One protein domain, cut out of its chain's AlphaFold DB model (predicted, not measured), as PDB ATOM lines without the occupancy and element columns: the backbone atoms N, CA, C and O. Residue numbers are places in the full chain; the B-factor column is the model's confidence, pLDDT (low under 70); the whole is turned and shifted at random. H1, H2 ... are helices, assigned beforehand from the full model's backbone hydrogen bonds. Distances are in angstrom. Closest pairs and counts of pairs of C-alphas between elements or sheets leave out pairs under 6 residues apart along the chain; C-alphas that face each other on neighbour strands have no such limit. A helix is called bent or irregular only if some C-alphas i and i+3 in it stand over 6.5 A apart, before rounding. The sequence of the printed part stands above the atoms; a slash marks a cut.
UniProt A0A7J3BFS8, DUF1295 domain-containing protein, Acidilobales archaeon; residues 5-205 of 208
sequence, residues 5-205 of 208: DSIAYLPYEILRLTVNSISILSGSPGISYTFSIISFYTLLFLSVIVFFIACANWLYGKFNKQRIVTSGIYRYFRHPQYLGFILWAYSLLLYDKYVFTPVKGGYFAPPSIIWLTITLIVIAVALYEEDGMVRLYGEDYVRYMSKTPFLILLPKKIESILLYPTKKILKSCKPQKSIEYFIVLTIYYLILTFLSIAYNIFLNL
ATOM      1  N   ASP A   5     101.146 -59.569  77.972       60.00
ATOM      2  CA  ASP A   5     101.384 -58.489  77.006       60.00
ATOM      3  C   ASP A   5     102.362 -57.400  77.510       60.00
ATOM      4  O   ASP A   5     102.481 -56.340  76.890       60.00
ATOM      5  N   SER A   6     103.130 -57.689  78.568       67.69
ATOM      6  CA  SER A   6     104.225 -56.879  79.125       67.69
ATOM      7  C   SER A   6     105.159 -56.266  78.079       67.69
ATOM      8  O   SER A   6     105.763 -55.219  78.312       67.69
ATOM      9  N   ILE A   7     105.273 -56.898  76.909       78.31
ATOM     10  CA  ILE A   7     106.091 -56.409  75.803       78.31
ATOM     11  C   ILE A   7     105.663 -55.039  75.273       78.31
ATOM     12  O   ILE A   7     106.512 -54.291  74.792       78.31
ATOM     13  N   ALA A   8     104.381 -54.677  75.390       83.12
ATOM     14  CA  ALA A   8     103.900 -53.360  74.984       83.12
ATOM     15  C   ALA A   8     104.618 -52.241  75.757       83.12
ATOM     16  O   ALA A   8     104.906 -51.192  75.193       83.12
ATOM     17  N   TYR A   9     104.980 -52.490  77.017       86.06
ATOM     18  CA  TYR A   9     105.665 -51.527  77.877       86.06
ATOM     19  C   TYR A   9     107.172 -51.443  77.643       86.06
ATOM     20  O   TYR A   9     107.802 -50.486  78.091       86.06
ATOM     21  N   LEU A  10     107.759 -52.423  76.952       84.88
ATOM     22  CA  LEU A  10     109.207 -52.578  76.819       84.88
ATOM     23  C   LEU A  10     109.924 -51.314  76.305       84.88
ATOM     24  O   LEU A  10     110.938 -50.947  76.901       84.88
ATOM     25  N   PRO A  11     109.420 -50.588  75.282       87.12
ATOM     26  CA  PRO A  11     110.068 -49.359  74.827       87.12
ATOM     27  C   PRO A  11     110.161 -48.293  75.923       87.12
ATOM     28  O   PRO A  11     111.157 -47.579  76.016       87.12
ATOM     29  N   TYR A  12     109.124 -48.183  76.754       89.50
ATOM     30  CA  TYR A  12     109.088 -47.207  77.834       89.50
ATOM     31  C   TYR A  12     109.880 -47.668  79.059       89.50
ATOM     32  O   TYR A  12     110.572 -46.857  79.666       89.50
ATOM     33  N   GLU A  13     109.858 -48.964  79.382       87.50
ATOM     34  CA  GLU A  13     110.659 -49.521  80.477       87.50
ATOM     35  C   GLU A  13     112.152 -49.295  80.257       87.50
ATOM     36  O   GLU A  13     112.847 -48.888  81.179       87.50
ATOM     37  N   ILE A  14     112.657 -49.453  79.029       88.12
ATOM     38  CA  ILE A  14     114.067 -49.166  78.719       88.12
ATOM     39  C   ILE A  14     114.419 -47.708  79.065       88.12
ATOM     40  O   ILE A  14     115.443 -47.442  79.699       88.12
ATOM     41  N   LEU A  15     113.557 -46.755  78.699       89.25
ATOM     42  CA  LEU A  15     113.753 -45.340  79.031       89.25
ATOM     43  C   LEU A  15     113.657 -45.107  80.541       89.25
ATOM     44  O   LEU A  15     114.499 -44.429  81.125       89.25
ATOM     45  N   ARG A  16     112.674 -45.712  81.200       87.62
ATOM     46  CA  ARG A  16     112.465 -45.563  82.639       87.62
ATOM     47  C   ARG A  16     113.610 -46.157  83.461       87.62
ATOM     48  O   ARG A  16     114.009 -45.548  84.449       87.62
ATOM     49  N   LEU A  17     114.174 -47.293  83.047       87.44
ATOM     50  CA  LEU A  17     115.323 -47.930  83.696       87.44
ATOM     51  C   LEU A  17     116.558 -47.029  83.664       87.44
ATOM     52  O   LEU A  17     117.225 -46.881  84.684       87.44
ATOM     53  N   THR A  18     116.830 -46.369  82.534       88.44
ATOM     54  CA  THR A  18     117.960 -45.425  82.453       88.44
ATOM     55  C   THR A  18     117.770 -44.234  83.396       88.44
ATOM     56  O   THR A  18     118.695 -43.869  84.121       88.44
ATOM     57  N   VAL A  19     116.553 -43.687  83.479       89.25
ATOM     58  CA  VAL A  19     116.215 -42.614  84.429       89.25
ATOM     59  C   VAL A  19     116.284 -43.093  85.879       89.25
ATOM     60  O   VAL A  19     116.740 -42.354  86.749       89.25
ATOM     61  N   ASN A  20     115.877 -44.331  86.161       87.38
ATOM     62  CA  ASN A  20     115.953 -44.900  87.502       87.38
ATOM     63  C   ASN A  20     117.408 -45.031  87.979       87.38
ATOM     64  O   ASN A  20     117.719 -44.644  89.101       87.38
ATOM     65  N   SER A  21     118.320 -45.474  87.110       86.81
ATOM     66  CA  SER A  21     119.756 -45.507  87.415       86.81
ATOM     67  C   SER A  21     120.305 -44.118  87.766       86.81
ATOM     68  O   SER A  21     121.083 -43.978  88.708       86.81
ATOM     69  N   ILE A  22     119.850 -43.071  87.068       87.12
ATOM     70  CA  ILE A  22     120.207 -41.674  87.368       87.12
ATOM     71  C   ILE A  22     119.594 -41.218  88.705       87.12
ATOM     72  O   ILE A  22     120.247 -40.525  89.485       87.12
ATOM     73  N   SER A  23     118.354 -41.616  88.997       88.50
ATOM     74  CA  SER A  23     117.653 -41.305  90.252       88.50
ATOM     75  C   SER A  23     118.387 -41.873  91.470       88.50
ATOM     76  O   SER A  23     118.553 -41.172  92.466       88.50
ATOM     77  N   ILE A  24     118.886 -43.109  91.362       86.75
ATOM     78  CA  ILE A  24     119.692 -43.763  92.403       86.75
ATOM     79  C   ILE A  24     121.025 -43.029  92.584       86.75
ATOM     80  O   ILE A  24     121.399 -42.713  93.710       86.75
ATOM     81  N   LEU A  25     121.715 -42.697  91.485       88.12
ATOM     82  CA  LEU A  25     123.007 -42.002  91.531       88.12
ATOM     83  C   LEU A  25     122.908 -40.592  92.134       88.12
ATOM     84  O   LEU A  25     123.817 -40.143  92.824       88.12
ATOM     85  N   SER A  26     121.805 -39.892  91.873       87.19
ATOM     86  CA  SER A  26     121.561 -38.531  92.364       87.19
ATOM     87  C   SER A  26     120.984 -38.474  93.783       87.19
ATOM     88  O   SER A  26     120.835 -37.382  94.327       87.19
ATOM     89  N   GLY A  27     120.640 -39.618  94.388       86.00
ATOM     90  CA  GLY A  27     120.079 -39.686  95.741       86.00
ATOM     91  C   GLY A  27     118.679 -39.075  95.887       86.00
ATOM     92  O   GLY A  27     118.221 -38.869  97.009       86.00
ATOM     93  N   SER A  28     117.988 -38.780  94.781       86.50
ATOM     94  CA  SER A  28     116.639 -38.211  94.792       86.50
ATOM     95  C   SER A  28     115.624 -39.259  94.321       86.50
ATOM     96  O   SER A  28     115.473 -39.472  93.113       86.50
ATOM     97  N   PRO A  29     114.906 -39.923  95.247       74.94
ATOM     98  CA  PRO A  29     114.007 -41.037  94.928       74.94
ATOM     99  C   PRO A  29     112.740 -40.616  94.159       74.94
ATOM    100  O   PRO A  29     112.006 -41.470  93.670       74.94
ATOM    101  N   GLY A  30     112.475 -39.310  94.019       83.81
ATOM    102  CA  GLY A  30     111.301 -38.787  93.311       83.81
ATOM    103  C   GLY A  30     111.461 -38.653  91.791       83.81
ATOM    104  O   GLY A  30     110.457 -38.592  91.082       83.81
ATOM    105  N   ILE A  31     112.694 -38.634  91.267       87.56
ATOM    106  CA  ILE A  31     112.965 -38.286  89.857       87.56
ATOM    107  C   ILE A  31     112.283 -39.253  88.887       87.56
ATOM    108  O   ILE A  31     111.671 -38.806  87.918       87.56
ATOM    109  N   SER A  32     112.349 -40.563  89.141       85.94
ATOM    110  CA  SER A  32     111.733 -41.565  88.256       85.94
ATOM    111  C   SER A  32     110.208 -41.403  88.169       85.94
ATOM    112  O   SER A  32     109.625 -41.479  87.083       85.94
ATOM    113  N   TYR A  33     109.554 -41.110  89.296       87.56
ATOM    114  CA  TYR A  33     108.108 -40.895  89.343       87.56
ATOM    115  C   TYR A  33     107.706 -39.583  88.656       87.56
ATOM    116  O   TYR A  33     106.816 -39.573  87.806       87.56
ATOM    117  N   THR A  34     108.417 -38.485  88.937       90.81
ATOM    118  CA  THR A  34     108.189 -37.195  88.270       90.81
ATOM    119  C   THR A  34     108.409 -37.293  86.761       90.81
ATOM    120  O   THR A  34     107.590 -36.795  85.990       90.81
ATOM    121  N   PHE A  35     109.466 -37.981  86.322       91.88
ATOM    122  CA  PHE A  35     109.702 -38.266  84.909       91.88
ATOM    123  C   PHE A  35     108.528 -39.027  84.292       91.88
ATOM    124  O   PHE A  35     108.084 -38.685  83.197       91.88
ATOM    125  N   SER A  36     107.981 -40.006  85.018       91.44
ATOM    126  CA  SER A  36     106.854 -40.798  84.533       91.44
ATOM    127  C   SER A  36     105.613 -39.935  84.293       91.44
ATOM    128  O   SER A  36     105.048 -39.965  83.200       91.44
ATOM    129  N   ILE A  37     105.270 -39.059  85.242       93.19
ATOM    130  CA  ILE A  37     104.169 -38.092  85.101       93.19
ATOM    131  C   ILE A  37     104.391 -37.145  83.916       93.19
ATOM    132  O   ILE A  37     103.493 -36.961  83.093       93.19
ATOM    133  N   ILE A  38     105.580 -36.544  83.812       94.88
ATOM    134  CA  ILE A  38     105.890 -35.596  82.731       94.88
ATOM    135  C   ILE A  38     105.789 -36.301  81.379       94.88
ATOM    136  O   ILE A  38     105.115 -35.806  80.477       94.88
ATOM    137  N   SER A  39     106.401 -37.479  81.251       93.88
ATOM    138  CA  SER A  39     106.378 -38.260  80.015       93.88
ATOM    139  C   SER A  39     104.956 -38.646  79.596       93.88
ATOM    140  O   SER A  39     104.635 -38.542  78.413       93.88
ATOM    141  N   PHE A  40     104.087 -39.001  80.553       94.69
ATOM    142  CA  PHE A  40     102.675 -39.269  80.301       94.69
ATOM    143  C   PHE A  40     101.980 -38.048  79.693       94.69
ATOM    144  O   PHE A  40     101.433 -38.150  78.596       94.69
ATOM    145  N   TYR A  41     102.039 -36.887  80.355       96.38
ATOM    146  CA  TYR A  41     101.378 -35.682  79.852       96.38
ATOM    147  C   TYR A  41     101.954 -35.231  78.510       96.38
ATOM    148  O   TYR A  41     101.194 -34.900  77.602       96.38
ATOM    149  N   THR A  42     103.278 -35.254  78.342       96.12
ATOM    150  CA  THR A  42     103.914 -34.908  77.065       96.12
ATOM    151  C   THR A  42     103.429 -35.816  75.940       96.12
ATOM    152  O   THR A  42     103.032 -35.317  74.887       96.12
ATOM    153  N   LEU A  43     103.412 -37.134  76.154       96.25
ATOM    154  CA  LEU A  43     102.956 -38.092  75.151       96.25
ATOM    155  C   LEU A  43     101.458 -37.924  74.853       96.25
ATOM    156  O   LEU A  43     101.064 -37.937  73.685       96.25
ATOM    157  N   LEU A  44     100.633 -37.713  75.882       97.12
ATOM    158  CA  LEU A  44      99.194 -37.481  75.755       97.12
ATOM    159  C   LEU A  44      98.904 -36.230  74.913       97.12
ATOM    160  O   LEU A  44      98.176 -36.304  73.927       97.12
ATOM    161  N   PHE A  45      99.494 -35.082  75.248       97.38
ATOM    162  CA  PHE A  45      99.245 -33.849  74.501       97.38
ATOM    163  C   PHE A  45      99.811 -33.915  73.083       97.38
ATOM    164  O   PHE A  45      99.126 -33.535  72.134       97.38
ATOM    165  N   LEU A  46     101.028 -34.440  72.913       96.75
ATOM    166  CA  LEU A  46     101.649 -34.555  71.595       96.75
ATOM    167  C   LEU A  46     100.834 -35.458  70.665       96.75
ATOM    168  O   LEU A  46     100.606 -35.106  69.510       96.75
ATOM    169  N   SER A  47     100.363 -36.600  71.165       96.81
ATOM    170  CA  SER A  47      99.561 -37.546  70.383       96.81
ATOM    171  C   SER A  47      98.212 -36.961  69.958       96.81
ATOM    172  O   SER A  47      97.837 -37.083  68.791       96.81
ATOM    173  N   VAL A  48      97.532 -36.246  70.859       97.44
ATOM    174  CA  VAL A  48      96.285 -35.525  70.562       97.44
ATOM    175  C   VAL A  48      96.513 -34.444  69.503       97.44
ATOM    176  O   VAL A  48      95.768 -34.373  68.528       97.44
ATOM    177  N   ILE A  49      97.569 -33.637  69.644       97.50
ATOM    178  CA  ILE A  49      97.924 -32.598  68.666       97.50
ATOM    179  C   ILE A  49      98.175 -33.223  67.288       97.50
ATOM    180  O   ILE A  49      97.616 -32.765  66.292       97.50
ATOM    181  N   VAL A  50      98.972 -34.294  67.224       96.25
ATOM    182  CA  VAL A  50      99.251 -35.021  65.977       96.25
ATOM    183  C   VAL A  50      97.963 -35.551  65.348       96.25
ATOM    184  O   VAL A  50      97.761 -35.367  64.148       96.25
ATOM    185  N   PHE A  51      97.075 -36.153  66.144       96.88
ATOM    186  CA  PHE A  51      95.792 -36.672  65.673       96.88
ATOM    187  C   PHE A  51      94.926 -35.570  65.053       96.88
ATOM    188  O   PHE A  51      94.472 -35.707  63.917       96.88
ATOM    189  N   PHE A  52      94.734 -34.450  65.755       97.31
ATOM    190  CA  PHE A  52      93.889 -33.362  65.260       97.31
ATOM    191  C   PHE A  52      94.487 -32.644  64.045       97.31
ATOM    192  O   PHE A  52      93.749 -32.343  63.109       97.31
ATOM    193  N   ILE A  53      95.808 -32.433  64.000       96.56
ATOM    194  CA  ILE A  53      96.484 -31.878  62.814       96.56
ATOM    195  C   ILE A  53      96.329 -32.821  61.613       96.56
ATOM    196  O   ILE A  53      96.056 -32.367  60.501       96.56
ATOM    197  N   ALA A  54      96.468 -34.132  61.819       96.00
ATOM    198  CA  ALA A  54      96.266 -35.119  60.764       96.00
ATOM    199  C   ALA A  54      94.827 -35.103  60.232       96.00
ATOM    200  O   ALA A  54      94.632 -34.982  59.022       96.00
ATOM    201  N   CYS A  55      93.830 -35.127  61.120       95.44
ATOM    202  CA  CYS A  55      92.419 -35.020  60.749       95.44
ATOM    203  C   CYS A  55      92.129 -33.726  59.974       95.44
ATOM    204  O   CYS A  55      91.453 -33.762  58.947       95.44
ATOM    205  N   ALA A  56      92.671 -32.590  60.428       95.75
ATOM    206  CA  ALA A  56      92.502 -31.303  59.762       95.75
ATOM    207  C   ALA A  56      93.112 -31.305  58.352       95.75
ATOM    208  O   ALA A  56      92.450 -30.894  57.400       95.75
ATOM    209  N   ASN A  57      94.333 -31.825  58.188       94.69
ATOM    210  CA  ASN A  57      94.981 -31.933  56.881       94.69
ATOM    211  C   ASN A  57      94.218 -32.853  55.927       94.69
ATOM    212  O   ASN A  57      94.055 -32.521  54.752       94.69
ATOM    213  N   TRP A  58      93.743 -33.996  56.422       94.00
ATOM    214  CA  TRP A  58      92.946 -34.930  55.634       94.00
ATOM    215  C   TRP A  58      91.638 -34.292  55.166       94.00
ATOM    216  O   TRP A  58      91.302 -34.342  53.981       94.00
ATOM    217  N   LEU A  59      90.933 -33.624  56.081       94.38
ATOM    218  CA  LEU A  59      89.672 -32.954  55.791       94.38
ATOM    219  C   LEU A  59      89.865 -31.787  54.813       94.38
ATOM    220  O   LEU A  59      89.105 -31.649  53.856       94.38
ATOM    221  N   TYR A  60      90.920 -30.991  55.000       94.38
ATOM    222  CA  TYR A  60      91.301 -29.918  54.085       94.38
ATOM    223  C   TYR A  60      91.601 -30.451  52.679       94.38
ATOM    224  O   TYR A  60      91.114 -29.908  51.686       94.38
ATOM    225  N   GLY A  61      92.350 -31.550  52.574       92.31
ATOM    226  CA  GLY A  61      92.605 -32.213  51.297       92.31
ATOM    227  C   GLY A  61      91.319 -32.697  50.623       92.31
ATOM    228  O   GLY A  61      91.133 -32.484  49.422       92.31
ATOM    229  N   LYS A  62      90.388 -33.256  51.404       90.00
ATOM    230  CA  LYS A  62      89.076 -33.703  50.919       90.00
ATOM    231  C   LYS A  62      88.224 -32.548  50.390       90.00
ATOM    232  O   LYS A  62      87.664 -32.666  49.300       90.00
ATOM    233  N   PHE A  63      88.163 -31.420  51.100       93.31
ATOM    234  CA  PHE A  63      87.434 -30.230  50.638       93.31
ATOM    235  C   PHE A  63      88.036 -29.622  49.370       93.31
ATOM    236  O   PHE A  63      87.301 -29.200  48.481       93.31
ATOM    237  N   ASN A  64      89.360 -29.671  49.233       93.06
ATOM    238  CA  ASN A  64      90.059 -29.218  48.031       93.06
ATOM    239  C   ASN A  64      90.070 -30.249  46.894       93.06
ATOM    240  O   ASN A  64      90.800 -30.072  45.918       93.06
ATOM    241  N   LYS A  65      89.287 -31.334  47.005       90.81
ATOM    242  CA  LYS A  65      89.197 -32.418  46.010       90.81
ATOM    243  C   LYS A  65      90.567 -33.000  45.634       90.81
ATOM    244  O   LYS A  65      90.774 -33.447  44.504       90.81
ATOM    245  N   GLN A  66      91.512 -32.996  46.576       89.00
ATOM    246  CA  GLN A  66      92.812 -33.619  46.372       89.00
ATOM    247  C   GLN A  66      92.619 -35.126  46.236       89.00
ATOM    248  O   GLN A  66      92.013 -35.765  47.092       89.00
ATOM    249  N   ARG A  67      93.154 -35.693  45.151       87.94
ATOM    250  CA  ARG A  67      93.114 -37.140  44.900       87.94
ATOM    251  C   ARG A  67      93.923 -37.912  45.943       87.94
ATOM    252  O   ARG A  67      93.479 -38.939  46.432       87.94
ATOM    253  N   ILE A  68      95.099 -37.392  46.296       90.69
ATOM    254  CA  ILE A  68      95.974 -37.939  47.333       90.69
ATOM    255  C   ILE A  68      96.463 -36.765  48.179       90.69
ATOM    256  O   ILE A  68      97.031 -35.809  47.652       90.69
ATOM    257  N   VAL A  69      96.248 -36.837  49.490       92.06
ATOM    258  CA  VAL A  69      96.737 -35.825  50.428       92.06
ATOM    259  C   VAL A  69      98.189 -36.144  50.767       92.06
ATOM    260  O   VAL A  69      98.464 -37.090  51.496       92.06
ATOM    261  N   THR A  70      99.128 -35.369  50.221       91.88
ATOM    262  CA  THR A  70     100.579 -35.556  50.435       91.88
ATOM    263  C   THR A  70     101.244 -34.358  51.121       91.88
ATOM    264  O   THR A  70     102.471 -34.277  51.190       91.88
ATOM    265  N   SER A  71     100.458 -33.382  51.580       89.25
ATOM    266  CA  SER A  71     100.940 -32.121  52.151       89.25
ATOM    267  C   SER A  71     100.889 -32.096  53.685       89.25
ATOM    268  O   SER A  71     100.184 -32.865  54.345       89.25
ATOM    269  N   GLY A  72     101.678 -31.194  54.278       90.62
ATOM    270  CA  GLY A  72     101.788 -31.033  55.729       90.62
ATOM    271  C   GLY A  72     102.263 -32.311  56.422       90.62
ATOM    272  O   GLY A  72     103.301 -32.854  56.048       90.62
ATOM    273  N   ILE A  73     101.519 -32.803  57.418       92.50
ATOM    274  CA  ILE A  73     101.925 -33.985  58.195       92.50
ATOM    275  C   ILE A  73     101.944 -35.279  57.359       92.50
ATOM    276  O   ILE A  73     102.793 -36.140  57.589       92.50
ATOM    277  N   TYR A  74     101.112 -35.360  56.312       92.19
ATOM    278  CA  TYR A  74     101.106 -36.482  55.366       92.19
ATOM    279  C   TYR A  74     102.386 -36.557  54.521       92.19
ATOM    280  O   TYR A  74     102.716 -37.596  53.971       92.19
ATOM    281  N   ARG A  75     103.197 -35.494  54.454       91.44
ATOM    282  CA  ARG A  75     104.517 -35.580  53.810       91.44
ATOM    283  C   ARG A  75     105.462 -36.529  54.556       91.44
ATOM    284  O   ARG A  75     106.331 -37.136  53.932       91.44
ATOM    285  N   TYR A  76     105.307 -36.624  55.877       91.00
ATOM    286  CA  TYR A  76     106.223 -37.336  56.767       91.00
ATOM    287  C   TYR A  76     105.759 -38.745  57.110       91.00
ATOM    288  O   TYR A  76     106.595 -39.631  57.234       91.00
ATOM    289  N   PHE A  77     104.451 -38.961  57.232       92.31
ATOM    290  CA  PHE A  77     103.860 -40.267  57.516       92.31
ATOM    291  C   PHE A  77     102.626 -40.454  56.648       92.31
ATOM    292  O   PHE A  77     101.876 -39.503  56.451       92.31
ATOM    293  N   ARG A  78     102.381 -41.669  56.157       92.69
ATOM    294  CA  ARG A  78     101.194 -41.940  55.331       92.69
ATOM    295  C   ARG A  78      99.915 -42.009  56.155       92.69
ATOM    296  O   ARG A  78      98.865 -41.610  55.665       92.69
ATOM    297  N   HIS A  79     100.035 -42.428  57.415       93.75
ATOM    298  CA  HIS A  79      98.921 -42.601  58.349       93.75
ATOM    299  C   HIS A  79      99.105 -41.827  59.673       93.75
ATOM    300  O   HIS A  79      99.089 -42.416  60.754       93.75
ATOM    301  N   PRO A  80      99.283 -40.494  59.637       94.88
ATOM    302  CA  PRO A  80      99.595 -39.704  60.829       94.88
ATOM    303  C   PRO A  80      98.437 -39.661  61.838       94.88
ATOM    304  O   PRO A  80      98.677 -39.570  63.040       94.88
ATOM    305  N   GLN A  81      97.188 -39.791  61.376       95.38
ATOM    306  CA  GLN A  81      96.012 -39.891  62.245       95.38
ATOM    307  C   GLN A  81      96.053 -41.178  63.079       95.38
ATOM    308  O   GLN A  81      95.888 -41.138  64.297       95.38
ATOM    309  N   TYR A  82      96.331 -42.316  62.443       95.12
ATOM    310  CA  TYR A  82      96.469 -43.594  63.138       95.12
ATOM    311  C   TYR A  82      97.660 -43.603  64.092       95.12
ATOM    312  O   TYR A  82      97.535 -44.108  65.204       95.12
ATOM    313  N   LEU A  83      98.777 -42.973  63.711       94.19
ATOM    314  CA  LEU A  83      99.912 -42.781  64.611       94.19
ATOM    315  C   LEU A  83      99.509 -41.993  65.866       94.19
ATOM    316  O   LEU A  83      99.790 -42.438  66.977       94.19
ATOM    317  N   GLY A  84      98.825 -40.856  65.697       95.44
ATOM    318  CA  GLY A  84      98.327 -40.050  66.814       95.44
ATOM    319  C   GLY A  84      97.406 -40.849  67.737       95.44
ATOM    320  O   GLY A  84      97.590 -40.836  68.949       95.44
ATOM    321  N   PHE A  85      96.483 -41.628  67.172       96.12
ATOM    322  CA  PHE A  85      95.572 -42.472  67.946       96.12
ATOM    323  C   PHE A  85      96.290 -43.592  68.722       96.12
ATOM    324  O   PHE A  85      96.023 -43.780  69.909       96.12
ATOM    325  N   ILE A  86      97.234 -44.301  68.092       94.75
ATOM    326  CA  ILE A  86      98.019 -45.362  68.745       94.75
ATOM    327  C   ILE A  86      98.856 -44.786  69.894       94.75
ATOM    328  O   ILE A  86      98.871 -45.358  70.985       94.75
ATOM    329  N   LEU A  87      99.526 -43.647  69.676       94.81
ATOM    330  CA  LEU A  87     100.332 -42.978  70.704       94.81
ATOM    331  C   LEU A  87      99.473 -42.435  71.849       94.81
ATOM    332  O   LEU A  87      99.883 -42.498  73.007       94.81
ATOM    333  N   TRP A  88      98.273 -41.946  71.541       96.25
ATOM    334  CA  TRP A  88      97.316 -41.504  72.547       96.25
ATOM    335  C   TRP A  88      96.876 -42.674  73.426       96.25
ATOM    336  O   TRP A  88      97.021 -42.613  74.647       96.25
ATOM    337  N   ALA A  89      96.449 -43.783  72.818       94.56
ATOM    338  CA  ALA A  89      96.098 -44.993  73.553       94.56
ATOM    339  C   ALA A  89      97.297 -45.539  74.352       94.56
ATOM    340  O   ALA A  89      97.129 -46.030  75.466       94.56
ATOM    341  N   TYR A  90      98.517 -45.404  73.819       93.69
ATOM    342  CA  TYR A  90      99.742 -45.813  74.507       93.69
ATOM    343  C   TYR A  90     100.013 -44.951  75.744       93.69
ATOM    344  O   TYR A  90     100.401 -45.471  76.781       93.69
ATOM    345  N   SER A  91      99.746 -43.642  75.687       94.50
ATOM    346  CA  SER A  91      99.886 -42.771  76.860       94.50
ATOM    347  C   SER A  91      98.966 -43.186  78.011       94.50
ATOM    348  O   SER A  91      99.408 -43.222  79.157       94.50
ATOM    349  N   LEU A  92      97.726 -43.593  77.713       92.75
ATOM    350  CA  LEU A  92      96.796 -44.118  78.717       92.75
ATOM    351  C   LEU A  92      97.278 -45.450  79.299       92.75
ATOM    352  O   LEU A  92      97.163 -45.674  80.501       92.75
ATOM    353  N   LEU A  93      97.876 -46.301  78.462       91.25
ATOM    354  CA  LEU A  93      98.490 -47.547  78.907       91.25
ATOM    355  C   LEU A  93      99.639 -47.297  79.903       91.25
ATOM    356  O   LEU A  93      99.756 -48.001  80.905       91.25
ATOM    357  N   LEU A  94     100.475 -46.286  79.646       90.56
ATOM    358  CA  LEU A  94     101.557 -45.891  80.553       90.56
ATOM    359  C   LEU A  94     101.035 -45.265  81.849       90.56
ATOM    360  O   LEU A  94     101.603 -45.508  82.913       90.56
ATOM    361  N   TYR A  95      99.964 -44.473  81.766       91.00
ATOM    362  CA  TYR A  95      99.317 -43.898  82.942       91.00
ATOM    363  C   TYR A  95      98.875 -44.987  83.912       91.00
ATOM    364  O   TYR A  95      99.242 -44.929  85.080       91.00
ATOM    365  N   ASP A  96      98.165 -45.999  83.412       88.62
ATOM    366  CA  ASP A  96      97.653 -47.106  84.222       88.62
ATOM    367  C   ASP A  96      98.763 -47.839  84.997       88.62
ATOM    368  O   ASP A  96      98.621 -48.091  86.190       88.62
ATOM    369  N   LYS A  97      99.910 -48.106  84.356       86.00
ATOM    370  CA  LYS A  97     101.000 -48.877  84.974       86.00
ATOM    371  C   LYS A  97     101.930 -48.064  85.880       86.00
ATOM    372  O   LYS A  97     102.415 -48.596  86.875       86.00
ATOM    373  N   TYR A  98     102.242 -46.813  85.528       86.31
ATOM    374  CA  TYR A  98     103.327 -46.058  86.189       86.31
ATOM    375  C   TYR A  98     102.877 -44.834  86.978       86.31
ATOM    376  O   TYR A  98     103.659 -44.312  87.773       86.31
ATOM    377  N   VAL A  99     101.662 -44.340  86.744       86.88
ATOM    378  CA  VAL A  99     101.166 -43.101  87.359       86.88
ATOM    379  C   VAL A  99      99.949 -43.378  88.232       86.88
ATOM    380  O   VAL A  99      99.832 -42.831  89.325       86.88
ATOM    381  N   PHE A 100      99.043 -44.227  87.762       86.38
ATOM    382  CA  PHE A 100      97.841 -44.591  88.481       86.38
ATOM    383  C   PHE A 100      98.167 -45.577  89.602       86.38
ATOM    384  O   PHE A 100      98.761 -46.631  89.393       86.38
ATOM    385  N   THR A 101      97.738 -45.239  90.814       80.31
ATOM    386  CA  THR A 101      97.776 -46.147  91.958       80.31
ATOM    387  C   THR A 101      96.342 -46.474  92.353       80.31
ATOM    388  O   THR A 101      95.627 -45.562  92.787       80.31
ATOM    389  N   PRO A 102      95.890 -47.733  92.221       78.19
ATOM    390  CA  PRO A 102      94.538 -48.092  92.608       78.19
ATOM    391  C   PRO A 102      94.324 -47.868  94.110       78.19
ATOM    392  O   PRO A 102      95.237 -48.012  94.929       78.19
ATOM    393  N   VAL A 103      93.093 -47.510  94.484       80.31
ATOM    394  CA  VAL A 103      92.680 -47.415  95.892       80.31
ATOM    395  C   VAL A 103      92.909 -48.751  96.607       80.31
ATOM    396  O   VAL A 103      92.783 -49.811  95.995       80.31
ATOM    397  N   LYS A 104      93.265 -48.710  97.900       71.25
ATOM    398  CA  LYS A 104      93.642 -49.899  98.688       71.25
ATOM    399  C   LYS A 104      92.629 -51.042  98.501       71.25
ATOM    400  O   LYS A 104      91.476 -50.907  98.898       71.25
ATOM    401  N   GLY A 105      93.086 -52.156  97.922       66.38
ATOM    402  CA  GLY A 105      92.283 -53.359  97.658       66.38
ATOM    403  C   GLY A 105      91.713 -53.476  96.238       66.38
ATOM    404  O   GLY A 105      91.172 -54.523  95.896       66.38
ATOM    405  N   GLY A 106      91.848 -52.447  95.396       67.19
ATOM    406  CA  GLY A 106      91.479 -52.506  93.983       67.19
ATOM    407  C   GLY A 106      92.581 -53.141  93.137       67.19
ATOM    408  O   GLY A 106      93.725 -52.695  93.172       67.19
ATOM    409  N   TYR A 107      92.234 -54.159  92.352       68.06
ATOM    410  CA  TYR A 107      93.090 -54.678  91.287       68.06
ATOM    411  C   TYR A 107      92.539 -54.209  89.941       68.06
ATOM    412  O   TYR A 107      91.416 -54.558  89.577       68.06
ATOM    413  N   PHE A 108      93.330 -53.423  89.215       68.88
ATOM    414  CA  PHE A 108      93.079 -53.100  87.815       68.88
ATOM    415  C   PHE A 108      94.065 -53.904  86.977       68.88
ATOM    416  O   PHE A 108      95.276 -53.753  87.116       68.88
ATOM    417  N   ALA A 109      93.536 -54.818  86.164       67.81
ATOM    418  CA  ALA A 109      94.357 -55.547  85.212       67.81
ATOM    419  C   ALA A 109      94.863 -54.555  84.151       67.81
ATOM    420  O   ALA A 109      94.030 -53.836  83.585       67.81
ATOM    421  N   PRO A 110      96.174 -54.526  83.853       71.88
ATOM    422  CA  PRO A 110      96.702 -53.607  82.859       71.88
ATOM    423  C   PRO A 110      96.018 -53.821  81.497       71.88
ATOM    424  O   PRO A 110      95.906 -54.965  81.043       71.88
ATOM    425  N   PRO A 111      95.544 -52.764  80.806       81.19
ATOM    426  CA  PRO A 111      94.793 -52.892  79.556       81.19
ATOM    427  C   PRO A 111      95.706 -53.107  78.336       81.19
ATOM    428  O   PRO A 111      95.355 -52.750  77.209       81.19
ATOM    429  N   SER A 112      96.894 -53.678  78.521       80.44
ATOM    430  CA  SER A 112      97.907 -53.858  77.475       80.44
ATOM    431  C   SER A 112      97.416 -54.733  76.321       80.44
ATOM    432  O   SER A 112      97.756 -54.467  75.168       80.44
ATOM    433  N   ILE A 113      96.519 -55.684  76.586       81.56
ATOM    434  CA  ILE A 113      96.004 -56.620  75.586       81.56
ATOM    435  C   ILE A 113      95.007 -55.902  74.694       81.56
ATOM    436  O   ILE A 113      94.967 -56.114  73.483       81.56
ATOM    437  N   ILE A 114      94.255 -54.982  75.299       85.75
ATOM    438  CA  ILE A 114      93.328 -54.090  74.620       85.75
ATOM    439  C   ILE A 114      94.136 -53.147  73.732       85.75
ATOM    440  O   ILE A 114      93.842 -53.044  72.543       85.75
ATOM    441  N   TRP A 115      95.199 -52.528  74.255       89.75
ATOM    442  CA  TRP A 115      96.062 -51.649  73.463       89.75
ATOM    443  C   TRP A 115      96.709 -52.373  72.276       89.75
ATOM    444  O   TRP A 115      96.700 -51.864  71.153       89.75
ATOM    445  N   LEU A 116      97.232 -53.581  72.497       87.00
ATOM    446  CA  LEU A 116      97.871 -54.386  71.459       87.00
ATOM    447  C   LEU A 116      96.861 -54.806  70.383       87.00
ATOM    448  O   LEU A 116      97.138 -54.677  69.190       87.00
ATOM    449  N   THR A 117      95.662 -55.219  70.793       86.19
ATOM    450  CA  THR A 117      94.560 -55.555  69.882       86.19
ATOM    451  C   THR A 117      94.143 -54.345  69.047       86.19
ATOM    452  O   THR A 117      94.082 -54.438  67.821       86.19
ATOM    453  N   ILE A 118      93.921 -53.190  69.681       89.94
ATOM    454  CA  ILE A 118      93.572 -51.938  68.995       89.94
ATOM    455  C   ILE A 118      94.660 -51.555  67.991       89.94
ATOM    456  O   ILE A 118      94.353 -51.242  66.844       89.94
ATOM    457  N   THR A 119      95.930 -51.623  68.391       90.06
ATOM    458  CA  THR A 119      97.066 -51.279  67.527       90.06
ATOM    459  C   THR A 119      97.105 -52.163  66.282       90.06
ATOM    460  O   THR A 119      97.245 -51.654  65.170       90.06
ATOM    461  N   LEU A 120      96.915 -53.477  66.435       86.81
ATOM    462  CA  LEU A 120      96.875 -54.402  65.302       86.81
ATOM    463  C   LEU A 120      95.675 -54.149  64.388       86.81
ATOM    464  O   LEU A 120      95.843 -54.154  63.170       86.81
ATOM    465  N   ILE A 121      94.490 -53.881  64.945       87.44
ATOM    466  CA  ILE A 121      93.295 -53.537  64.161       87.44
ATOM    467  C   ILE A 121      93.537 -52.260  63.351       87.44
ATOM    468  O   ILE A 121      93.266 -52.230  62.155       87.44
ATOM    469  N   VAL A 122      94.092 -51.219  63.975       89.81
ATOM    470  CA  VAL A 122      94.398 -49.950  63.302       89.81
ATOM    471  C   VAL A 122      95.415 -50.158  62.178       89.81
ATOM    472  O   VAL A 122      95.231 -49.632  61.083       89.81
ATOM    473  N   ILE A 123      96.449 -50.978  62.400       86.38
ATOM    474  CA  ILE A 123      97.405 -51.354  61.348       86.38
ATOM    475  C   ILE A 123      96.701 -52.119  60.215       86.38
ATOM    476  O   ILE A 123      96.987 -51.856  59.048       86.38
ATOM    477  N   ALA A 124      95.760 -53.018  60.526       82.31
ATOM    478  CA  ALA A 124      94.950 -53.733  59.533       82.31
ATOM    479  C   ALA A 124      94.204 -52.771  58.612       82.31
ATOM    480  O   ALA A 124      94.283 -52.880  57.389       82.31
ATOM    481  N   VAL A 125      93.483 -51.830  59.225       86.94
ATOM    482  CA  VAL A 125      92.662 -50.841  58.528       86.94
ATOM    483  C   VAL A 125      93.547 -49.965  57.652       86.94
ATOM    484  O   VAL A 125      93.270 -49.815  56.466       86.94
ATOM    485  N   ALA A 126      94.663 -49.478  58.193       88.69
ATOM    486  CA  ALA A 126      95.625 -48.673  57.455       88.69
ATOM    487  C   ALA A 126      96.179 -49.402  56.220       88.69
ATOM    488  O   ALA A 126      96.260 -48.820  55.140       88.69
ATOM    489  N   LEU A 127      96.528 -50.686  56.352       84.56
ATOM    490  CA  LEU A 127      97.011 -51.497  55.233       84.56
ATOM    491  C   LEU A 127      95.925 -51.761  54.179       84.56
ATOM    492  O   LEU A 127      96.216 -51.734  52.982       84.56
ATOM    493  N   TYR A 128      94.688 -52.002  54.615       82.38
ATOM    494  CA  TYR A 128      93.540 -52.156  53.725       82.38
ATOM    495  C   TYR A 128      93.253 -50.865  52.941       82.38
ATOM    496  O   TYR A 128      92.977 -50.910  51.741       82.38
ATOM    497  N   GLU A 129      93.380 -49.704  53.588       88.19
ATOM    498  CA  GLU A 129      93.262 -48.403  52.928       88.19
ATOM    499  C   GLU A 129      94.357 -48.183  51.884       88.19
ATOM    500  O   GLU A 129      94.045 -47.730  50.784       88.19
ATOM    501  N   GLU A 130      95.617 -48.542  52.166       87.31
ATOM    502  CA  GLU A 130      96.694 -48.423  51.168       87.31
ATOM    503  C   GLU A 130      96.401 -49.255  49.918       87.31
ATOM    504  O   GLU A 130      96.605 -48.785  48.802       87.31
ATOM    505  N   ASP A 131      95.895 -50.472  50.090       83.81
ATOM    506  CA  ASP A 131      95.523 -51.354  48.984       83.81
ATOM    507  C   ASP A 131      94.358 -50.771  48.159       83.81
ATOM    508  O   ASP A 131      94.390 -50.759  46.926       83.81
ATOM    509  N   GLY A 132      93.365 -50.172  48.826       87.19
ATOM    510  CA  GLY A 132      92.326 -49.374  48.172       87.19
ATOM    511  C   GLY A 132      92.889 -48.190  47.374       87.19
ATOM    512  O   GLY A 132      92.514 -47.990  46.218       87.19
ATOM    513  N   MET A 133      93.831 -47.443  47.950       90.19
ATOM    514  CA  MET A 133      94.464 -46.287  47.309       90.19
ATOM    515  C   MET A 133      95.351 -46.680  46.120       90.19
ATOM    516  O   MET A 133      95.340 -45.986  45.105       90.19
ATOM    517  N   VAL A 134      96.073 -47.804  46.198       88.44
ATOM    518  CA  VAL A 134      96.835 -48.358  45.066       88.44
ATOM    519  C   VAL A 134      95.893 -48.747  43.927       88.44
ATOM    520  O   VAL A 134      96.182 -48.437  42.775       88.44
ATOM    521  N   ARG A 135      94.748 -49.375  44.224       88.19
ATOM    522  CA  ARG A 135      93.745 -49.708  43.199       88.19
ATOM    523  C   ARG A 135      93.126 -48.471  42.545       88.19
ATOM    524  O   ARG A 135      92.878 -48.491  41.346       88.19
ATOM    525  N   LEU A 136      92.870 -47.415  43.320       92.12
ATOM    526  CA  LEU A 136      92.213 -46.195  42.839       92.12
ATOM    527  C   LEU A 136      93.155 -45.255  42.077       92.12
ATOM    528  O   LEU A 136      92.743 -44.646  41.092       92.12
ATOM    529  N   TYR A 137      94.397 -45.112  42.540       92.94
ATOM    530  CA  TYR A 137      95.329 -44.085  42.058       92.94
ATOM    531  C   TYR A 137      96.626 -44.645  41.457       92.94
ATOM    532  O   TYR A 137      97.467 -43.875  40.998       92.94
ATOM    533  N   GLY A 138      96.804 -45.969  41.437       92.31
ATOM    534  CA  GLY A 138      97.886 -46.644  40.721       92.31
ATOM    535  C   GLY A 138      99.282 -46.130  41.080       92.31
ATOM    536  O   GLY A 138      99.666 -46.056  42.252       92.31
ATOM    537  N   GLU A 139     100.056 -45.777  40.051       92.31
ATOM    538  CA  GLU A 139     101.456 -45.357  40.180       92.31
ATOM    539  C   GLU A 139     101.653 -44.080  41.004       92.31
ATOM    540  O   GLU A 139     102.690 -43.934  41.657       92.31
ATOM    541  N   ASP A 140     100.678 -43.170  41.025       92.62
ATOM    542  CA  ASP A 140     100.785 -41.919  41.782       92.62
ATOM    543  C   ASP A 140     100.879 -42.196  43.284       92.62
ATOM    544  O   ASP A 140     101.729 -41.636  43.984       92.62
ATOM    545  N   TYR A 141     100.063 -43.132  43.775       91.81
ATOM    546  CA  TYR A 141     100.115 -43.544  45.171       91.81
ATOM    547  C   TYR A 141     101.360 -44.385  45.470       91.81
ATOM    548  O   TYR A 141     101.997 -44.189  46.503       91.81
ATOM    549  N   VAL A 142     101.797 -45.245  44.542       89.12
ATOM    550  CA  VAL A 142     103.061 -45.997  44.688       89.12
ATOM    551  C   VAL A 142     104.267 -45.052  44.796       89.12
ATOM    552  O   VAL A 142     105.164 -45.273  45.614       89.12
ATOM    553  N   ARG A 143     104.281 -43.957  44.027       92.25
ATOM    554  CA  ARG A 143     105.315 -42.913  44.095       92.25
ATOM    555  C   ARG A 143     105.293 -42.155  45.422       92.25
ATOM    556  O   ARG A 143     106.340 -41.727  45.898       92.25
ATOM    557  N   TYR A 144     104.120 -41.971  46.015       91.38
ATOM    558  CA  TYR A 144     103.999 -41.411  47.358       91.38
ATOM    559  C   TYR A 144     104.503 -42.400  48.422       91.38
ATOM    560  O   TYR A 144     105.321 -42.032  49.266       91.38
ATOM    561  N   MET A 145     104.132 -43.681  48.318       87.19
ATOM    562  CA  MET A 145     104.603 -44.743  49.215       87.19
ATOM    563  C   MET A 145     106.126 -44.891  49.245       87.19
ATOM    564  O   MET A 145     106.683 -45.207  50.295       87.19
ATOM    565  N   SER A 146     106.810 -44.665  48.119       87.38
ATOM    566  CA  SER A 146     108.273 -44.767  48.052       87.38
ATOM    567  C   SER A 146     109.005 -43.607  48.736       87.38
ATOM    568  O   SER A 146     110.175 -43.754  49.090       87.38
ATOM    569  N   LYS A 147     108.332 -42.468  48.934       89.75
ATOM    570  CA  LYS A 147     108.903 -41.251  49.534       89.75
ATOM    571  C   LYS A 147     108.541 -41.080  51.004       89.75
ATOM    572  O   LYS A 147     109.312 -40.478  51.746       89.75
ATOM    573  N   THR A 148     107.386 -41.594  51.415       89.44
ATOM    574  CA  THR A 148     106.826 -41.349  52.746       89.44
ATOM    575  C   THR A 148     106.647 -42.671  53.489       89.44
ATOM    576  O   THR A 148     106.014 -43.565  52.937       89.44
ATOM    577  N   PRO A 149     107.168 -42.836  54.719       88.56
ATOM    578  CA  PRO A 149     107.010 -44.055  55.516       88.56
ATOM    579  C   PRO A 149     105.569 -44.264  56.014       88.56
ATOM    580  O   PRO A 149     104.786 -43.323  56.108       88.56
ATOM    581  N   PHE A 150     105.227 -45.506  56.371       86.94
ATOM    582  CA  PHE A 150     103.870 -45.911  56.767       86.94
ATOM    583  C   PHE A 150     103.353 -45.195  58.033       86.94
ATOM    584  O   PHE A 150     102.459 -44.353  57.946       86.94
ATOM    585  N   LEU A 151     103.940 -45.506  59.195       83.06
ATOM    586  CA  LEU A 151     103.565 -44.960  60.513       83.06
ATOM    587  C   LEU A 151     104.764 -44.391  61.273       83.06
ATOM    588  O   LEU A 151     104.667 -43.332  61.873       83.06
ATOM    589  N   ILE A 152     105.897 -45.086  61.239       79.31
ATOM    590  CA  ILE A 152     107.148 -44.673  61.878       79.31
ATOM    591  C   ILE A 152     108.304 -44.866  60.898       79.31
ATOM    592  O   ILE A 152     108.227 -45.694  59.986       79.31
ATOM    593  N   LEU A 153     109.384 -44.104  61.084       73.44
ATOM    594  CA  LEU A 153     110.621 -44.318  60.338       73.44
ATOM    595  C   LEU A 153     111.272 -45.608  60.842       73.44
ATOM    596  O   LEU A 153     111.994 -45.607  61.837       73.44
ATOM    597  N   LEU A 154     111.007 -46.718  60.157       65.00
ATOM    598  CA  LEU A 154     111.700 -47.976  60.403       65.00
ATOM    599  C   LEU A 154     112.923 -48.076  59.484       65.00
ATOM    600  O   LEU A 154     112.799 -47.893  58.271       65.00
ATOM    601  N   PRO A 155     114.112 -48.407  60.019       72.00
ATOM    602  CA  PRO A 155     115.238 -48.813  59.194       72.00
ATOM    603  C   PRO A 155     114.833 -49.996  58.308       72.00
ATOM    604  O   PRO A 155     114.257 -50.967  58.802       72.00
ATOM    605  N   LYS A 156     115.214 -49.974  57.023       68.12
ATOM    606  CA  LYS A 156     114.874 -51.030  56.044       68.12
ATOM    607  C   LYS A 156     115.211 -52.452  56.524       68.12
ATOM    608  O   LYS A 156     114.534 -53.410  56.164       68.12
ATOM    609  N   LYS A 157     116.242 -52.600  57.368       69.19
ATOM    610  CA  LYS A 157     116.616 -53.880  57.994       69.19
ATOM    611  C   LYS A 157     115.529 -54.391  58.948       69.19
ATOM    612  O   LYS A 157     115.123 -55.543  58.833       69.19
ATOM    613  N   ILE A 158     115.018 -53.533  59.832       68.00
ATOM    614  CA  ILE A 158     113.958 -53.882  60.790       68.00
ATOM    615  C   ILE A 158     112.658 -54.175  60.043       68.00
ATOM    616  O   ILE A 158     111.999 -55.168  60.327       68.00
ATOM    617  N   GLU A 159     112.341 -53.372  59.028       67.31
ATOM    618  CA  GLU A 159     111.202 -53.616  58.141       67.31
ATOM    619  C   GLU A 159     111.294 -54.998  57.471       67.31
ATOM    620  O   GLU A 159     110.325 -55.753  57.463       67.31
ATOM    621  N   SER A 160     112.473 -55.381  56.968       64.25
ATOM    622  CA  SER A 160     112.661 -56.683  56.316       64.25
ATOM    623  C   SER A 160     112.499 -57.876  57.266       64.25
ATOM    624  O   SER A 160     111.955 -58.899  56.854       64.25
ATOM    625  N   ILE A 161     112.919 -57.729  58.529       71.19
ATOM    626  CA  ILE A 161     112.767 -58.743  59.582       71.19
ATOM    627  C   ILE A 161     111.303 -58.840  60.001       71.19
ATOM    628  O   ILE A 161     110.754 -59.938  60.061       71.19
ATOM    629  N   LEU A 162     110.655 -57.696  60.237       68.06
ATOM    630  CA  LEU A 162     109.244 -57.645  60.598       68.06
ATOM    631  C   LEU A 162     108.403 -58.299  59.516       68.06
ATOM    632  O   LEU A 162     107.596 -59.146  59.851       68.06
ATOM    633  N   LEU A 163     108.620 -57.982  58.237       68.00
ATOM    634  CA  LEU A 163     107.832 -58.509  57.118       68.00
ATOM    635  C   LEU A 163     108.181 -59.954  56.716       68.00
ATOM    636  O   LEU A 163     107.502 -60.527  55.861       68.00
ATOM    637  N   TYR A 164     109.222 -60.559  57.290       68.44
ATOM    638  CA  TYR A 164     109.663 -61.915  56.945       68.44
ATOM    639  C   TYR A 164     108.600 -63.012  57.179       68.44
ATOM    640  O   TYR A 164     108.360 -63.789  56.249       68.44
ATOM    641  N   PRO A 165     107.911 -63.089  58.342       66.38
ATOM    642  CA  PRO A 165     106.881 -64.104  58.593       66.38
ATOM    643  C   PRO A 165     105.733 -63.979  57.590       66.38
ATOM    644  O   PRO A 165     105.285 -64.963  57.009       66.38
ATOM    645  N   THR A 166     105.339 -62.740  57.312       65.31
ATOM    646  CA  THR A 166     104.282 -62.368  56.370       65.31
ATOM    647  C   THR A 166     104.600 -62.839  54.953       65.31
ATOM    648  O   THR A 166     103.774 -63.500  54.330       65.31
ATOM    649  N   LYS A 167     105.828 -62.601  54.467       64.12
ATOM    650  CA  LYS A 167     106.283 -63.073  53.144       64.12
ATOM    651  C   LYS A 167     106.337 -64.596  53.044       64.12
ATOM    652  O   LYS A 167     106.013 -65.154  52.000       64.12
ATOM    653  N   LYS A 168     106.744 -65.273  54.121       68.31
ATOM    654  CA  LYS A 168     106.826 -66.739  54.161       68.31
ATOM    655  C   LYS A 168     105.442 -67.394  54.117       68.31
ATOM    656  O   LYS A 168     105.295 -68.456  53.520       68.31
ATOM    657  N   ILE A 169     104.446 -66.765  54.736       64.56
ATOM    658  CA  ILE A 169     103.098 -67.323  54.898       64.56
ATOM    659  C   ILE A 169     102.204 -67.006  53.698       64.56
ATOM    660  O   ILE A 169     101.472 -67.880  53.241       64.56
ATOM    661  N   LEU A 170     102.291 -65.796  53.141       60.66
ATOM    662  CA  LEU A 170     101.388 -65.375  52.069       60.66
ATOM    663  C   LEU A 170     101.767 -65.889  50.678       60.66
ATOM    664  O   LEU A 170     100.931 -65.827  49.783       60.66
ATOM    665  N   LYS A 171     102.991 -66.403  50.464       57.56
ATOM    666  CA  LYS A 171     103.581 -66.755  49.145       57.56
ATOM    667  C   LYS A 171     103.614 -65.605  48.117       57.56
ATOM    668  O   LYS A 171     104.400 -65.657  47.178       57.56
ATOM    669  N   SER A 172     102.812 -64.561  48.300       53.72
ATOM    670  CA  SER A 172     102.822 -63.272  47.630       53.72
ATOM    671  C   SER A 172     103.532 -62.234  48.508       53.72
ATOM    672  O   SER A 172     103.555 -62.311  49.736       53.72
ATOM    673  N   CYS A 173     104.126 -61.217  47.879       52.44
ATOM    674  CA  CYS A 173     104.824 -60.149  48.602       52.44
ATOM    675  C   CYS A 173     103.883 -59.221  49.396       52.44
ATOM    676  O   CYS A 173     104.385 -58.399  50.165       52.44
ATOM    677  N   LYS A 174     102.558 -59.308  49.190       57.66
ATOM    678  CA  LYS A 174     101.539 -58.467  49.833       57.66
ATOM    679  C   LYS A 174     100.212 -59.226  50.004       57.66
ATOM    680  O   LYS A 174      99.864 -59.982  49.095       57.66
ATOM    681  N   PRO A 175      99.465 -58.986  51.100       58.84
ATOM    682  CA  PRO A 175      98.117 -59.516  51.263       58.84
ATOM    683  C   PRO A 175      97.206 -58.964  50.157       58.84
ATOM    684  O   PRO A 175      97.218 -57.763  49.904       58.84
ATOM    685  N   GLN A 176      96.455 -59.826  49.476       63.75
ATOM    686  CA  GLN A 176      95.535 -59.458  48.389       63.75
ATOM    687  C   GLN A 176      94.067 -59.458  48.830       63.75
ATOM    688  O   GLN A 176      93.217 -58.863  48.169       63.75
ATOM    689  N   LYS A 177      93.752 -60.137  49.939       66.88
ATOM    690  CA  LYS A 177      92.394 -60.258  50.485       66.88
ATOM    691  C   LYS A 177      92.338 -59.730  51.914       66.88
ATOM    692  O   LYS A 177      93.285 -59.892  52.674       66.88
ATOM    693  N   SER A 178      91.191 -59.183  52.319       65.19
ATOM    694  CA  SER A 178      90.945 -58.726  53.701       65.19
ATOM    695  C   SER A 178      91.274 -59.806  54.744       65.19
ATOM    696  O   SER A 178      91.905 -59.519  55.756       65.19
ATOM    697  N   ILE A 179      90.939 -61.066  54.450       69.31
ATOM    698  CA  ILE A 179      91.217 -62.241  55.295       69.31
ATOM    699  C   ILE A 179      92.722 -62.446  55.531       69.31
ATOM    700  O   ILE A 179      93.131 -62.843  56.619       69.31
ATOM    701  N   GLU A 180      93.561 -62.146  54.541       72.62
ATOM    702  CA  GLU A 180      95.010 -62.320  54.649       72.62
ATOM    703  C   GLU A 180      95.624 -61.331  55.649       72.62
ATOM    704  O   GLU A 180      96.509 -61.713  56.413       72.62
ATOM    705  N   TYR A 181      95.103 -60.099  55.728       72.31
ATOM    706  CA  TYR A 181      95.499 -59.140  56.764       72.31
ATOM    707  C   TYR A 181      95.140 -59.644  58.163       72.31
ATOM    708  O   TYR A 181      95.980 -59.592  59.060       72.31
ATOM    709  N   PHE A 182      93.933 -60.188  58.342       74.12
ATOM    710  CA  PHE A 182      93.516 -60.762  59.623       74.12
ATOM    711  C   PHE A 182      94.416 -61.922  60.049       74.12
ATOM    712  O   PHE A 182      94.911 -61.909  61.171       74.12
ATOM    713  N   ILE A 183      94.700 -62.876  59.156       77.62
ATOM    714  CA  ILE A 183      95.570 -64.026  59.453       77.62
ATOM    715  C   ILE A 183      96.959 -63.560  59.898       77.62
ATOM    716  O   ILE A 183      97.470 -64.007  60.926       77.62
ATOM    717  N   VAL A 184      97.560 -62.635  59.149       78.06
ATOM    718  CA  VAL A 184      98.883 -62.083  59.462       78.06
ATOM    719  C   VAL A 184      98.886 -61.410  60.832       78.06
ATOM    720  O   VAL A 184      99.782 -61.659  61.636       78.06
ATOM    721  N   LEU A 185      97.871 -60.601  61.134       78.38
ATOM    722  CA  LEU A 185      97.765 -59.917  62.421       78.38
ATOM    723  C   LEU A 185      97.526 -60.883  63.576       78.38
ATOM    724  O   LEU A 185      98.123 -60.699  64.629       78.38
ATOM    725  N   THR A 186      96.729 -61.936  63.382       81.25
ATOM    726  CA  THR A 186      96.562 -62.999  64.380       81.25
ATOM    727  C   THR A 186      97.888 -63.704  64.660       81.25
ATOM    728  O   THR A 186      98.208 -63.971  65.814       81.25
ATOM    729  N   ILE A 187      98.712 -63.954  63.643       83.25
ATOM    730  CA  ILE A 187     100.043 -64.537  63.844       83.25
ATOM    731  C   ILE A 187     100.948 -63.579  64.620       83.25
ATOM    732  O   ILE A 187     101.592 -64.006  65.575       83.25
ATOM    733  N   TYR A 188     100.982 -62.291  64.267       82.44
ATOM    734  CA  TYR A 188     101.743 -61.311  65.048       82.44
ATOM    735  C   TYR A 188     101.235 -61.206  66.483       82.44
ATOM    736  O   TYR A 188     102.047 -61.115  67.396       82.44
ATOM    737  N   TYR A 189      99.925 -61.279  66.698       84.56
ATOM    738  CA  TYR A 189      99.330 -61.321  68.029       84.56
ATOM    739  C   TYR A 189      99.841 -62.524  68.835       84.56
ATOM    740  O   TYR A 189     100.287 -62.365  69.970       84.56
ATOM    741  N   LEU A 190      99.853 -63.719  68.236       85.50
ATOM    742  CA  LEU A 190     100.382 -64.935  68.864       85.50
ATOM    743  C   LEU A 190     101.890 -64.845  69.138       85.50
ATOM    744  O   LEU A 190     102.349 -65.242  70.204       85.50
ATOM    745  N   ILE A 191     102.670 -64.284  68.211       84.75
ATOM    746  CA  ILE A 191     104.112 -64.071  68.400       84.75
ATOM    747  C   ILE A 191     104.362 -63.090  69.552       84.75
ATOM    748  O   ILE A 191     105.209 -63.353  70.401       84.75
ATOM    749  N   LEU A 192     103.634 -61.972  69.598       82.94
ATOM    750  CA  LEU A 192     103.799 -60.945  70.626       82.94
ATOM    751  C   LEU A 192     103.376 -61.446  72.008       82.94
ATOM    752  O   LEU A 192     104.077 -61.189  72.984       82.94
ATOM    753  N   THR A 193     102.281 -62.201  72.094       81.31
ATOM    754  CA  THR A 193     101.844 -62.834  73.348       81.31
ATOM    755  C   THR A 193     102.833 -63.903  73.810       81.31
ATOM    756  O   THR A 193     103.212 -63.914  74.979       81.31
ATOM    757  N   PHE A 194     103.345 -64.745  72.907       84.50
ATOM    758  CA  PHE A 194     104.395 -65.713  73.241       84.50
ATOM    759  C   PHE A 194     105.675 -65.029  73.743       84.50
ATOM    760  O   PHE A 194     106.223 -65.407  74.779       84.50
ATOM    761  N   LEU A 195     106.133 -63.988  73.041       82.06
ATOM    762  CA  LEU A 195     107.324 -63.227  73.416       82.06
ATOM    763  C   LEU A 195     107.131 -62.508  74.759       82.06
ATOM    764  O   LEU A 195     108.061 -62.435  75.558       82.06
ATOM    765  N   SER A 196     105.914 -62.040  75.037       80.62
ATOM    766  CA  SER A 196     105.551 -61.475  76.333       80.62
ATOM    767  C   SER A 196     105.609 -62.512  77.458       80.62
ATOM    768  O   SER A 196     106.208 -62.257  78.502       80.62
ATOM    769  N   ILE A 197     105.060 -63.715  77.256       80.44
ATOM    770  CA  ILE A 197     105.157 -64.805  78.241       80.44
ATOM    771  C   ILE A 197     106.628 -65.130  78.531       80.44
ATOM    772  O   ILE A 197     107.021 -65.194  79.695       80.44
ATOM    773  N   ALA A 198     107.458 -65.256  77.490       81.19
ATOM    774  CA  ALA A 198     108.893 -65.496  77.639       81.19
ATOM    775  C   ALA A 198     109.593 -64.378  78.434       81.19
ATOM    776  O   ALA A 198     110.389 -64.663  79.329       81.19
ATOM    777  N   TYR A 199     109.260 -63.113  78.159       77.31
ATOM    778  CA  TYR A 199     109.793 -61.955  78.879       77.31
ATOM    779  C   TYR A 199     109.418 -61.961  80.370       77.31
ATOM    780  O   TYR A 199     110.277 -61.740  81.222       77.31
ATOM    781  N   ASN A 200     108.165 -62.278  80.709       74.69
ATOM    782  CA  ASN A 200     107.733 -62.373  82.108       74.69
ATOM    783  C   ASN A 200     108.405 -63.525  82.859       74.69
ATOM    784  O   ASN A 200     108.729 -63.383  84.037       74.69
ATOM    785  N   ILE A 201     108.612 -64.668  82.197       77.69
ATOM    786  CA  ILE A 201     109.343 -65.797  82.786       77.69
ATOM    787  C   ILE A 201     110.788 -65.383  83.077       77.69
ATOM    788  O   ILE A 201     111.271 -65.613  84.180       77.69
ATOM    789  N   PHE A 202     111.454 -64.716  82.129       74.69
ATOM    790  CA  PHE A 202     112.815 -64.212  82.317       74.69
ATOM    791  C   PHE A 202     112.923 -63.217  83.481       74.69
ATOM    792  O   PHE A 202     113.827 -63.333  84.305       74.69
ATOM    793  N   LEU A 203     111.987 -62.267  83.584       70.25
ATOM    794  CA  LEU A 203     111.946 -61.317  84.699       70.25
ATOM    795  C   LEU A 203     111.749 -62.011  86.051       70.25
ATOM    796  O   LEU A 203     112.463 -61.695  86.997       70.25
ATOM    797  N   ASN A 204     110.820 -62.966  86.141       67.50
ATOM    798  CA  ASN A 204     110.582 -63.701  87.385       67.50
ATOM    799  C   ASN A 204     111.784 -64.566  87.790       67.50
ATOM    800  O   ASN A 204     112.062 -64.672  88.976       67.50
ATOM    801  N   LEU A 205     112.514 -65.152  86.837       63.84
ATOM    802  CA  LEU A 205     113.705 -65.962  87.127       63.84
ATOM    803  C   LEU A 205     114.902 -65.138  87.630       63.84
ATOM    804  O   LEU A 205     115.726 -65.684  88.345       63.84
TER     805      LEU A 205
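Overview. This is residues 5 to 205 of the 208 residues of the protein "DUF1295 domain-containing protein" of Acidilobales archaeon (UniProt A0A7J3BFS8). Four long helices, H2, H4, H5 and H9, stand side by side in a row, each running against the one before, while H1 slants across one face near one end. H6 folds back at the end of H5, and H7 and H8 lie on the way to H9, residues 155 to 161 sticking out. The 201 printed residues include nine named helices, H1 to H9 in order, and no named strand: all helix. The whole is only just compact, close to loose, with a radius of gyration of the C-alphas of 19.6 A and spans of 58 by 39 by 33 A.

Arrangement. Start at H1, residues 6 to 25, irregular with C-alphas 8 and 11 7.4 A apart; it forms a hairpin with H2, residues 31 to 63, closest at C-alphas 20 and 32, 5.4 A. H3, residues 72 to 75, touches H2, C-alphas 73 and 54 closest at 6.3 A. H4, residues 80 to 98, touches H2 at a shallow tilt of 21 degrees, C-alphas 84 and 51 closest at 4.4 A. The hub H5, residues 112 to 137, forms a hairpin with H4, C-alphas 119 and 86 closest at 6.1 A. H6, residues 139 to 145, only just touches H5, only at the corner, with 3 pairs of C-alphas within 8 A. H7, residues 156 to 162, and H8, residues 164 to 170, touch no helix. H9, residues 178 to 205, touches H5, C-alphas 181 and 124 closest at 6.1 A. H1, H2, H4, H5 and H9 form an up and down bundle, neighbours in this order running opposite ways. Every O i to N i+4 pair is within hydrogen-bond range in H2 and H4 to H9, 12 of 16 in H1; H3 is too short for one.

Along the chain. Find C-alpha 6 at (104.225, -56.879, 79.125), where H1 begins. H2 spans 47.5 A, H5 36.8 A and H9 41.1 A, ending at C-alpha 205, (113.705, -65.962, 87.127).

Size, cuts and confidence. The farthest C-alphas, 27 and 136, are 60.1 A apart. The printed part has no cut; H4 to H5 is a long link. Of 33 residues with pLDDT under 70, look at 162 to 179.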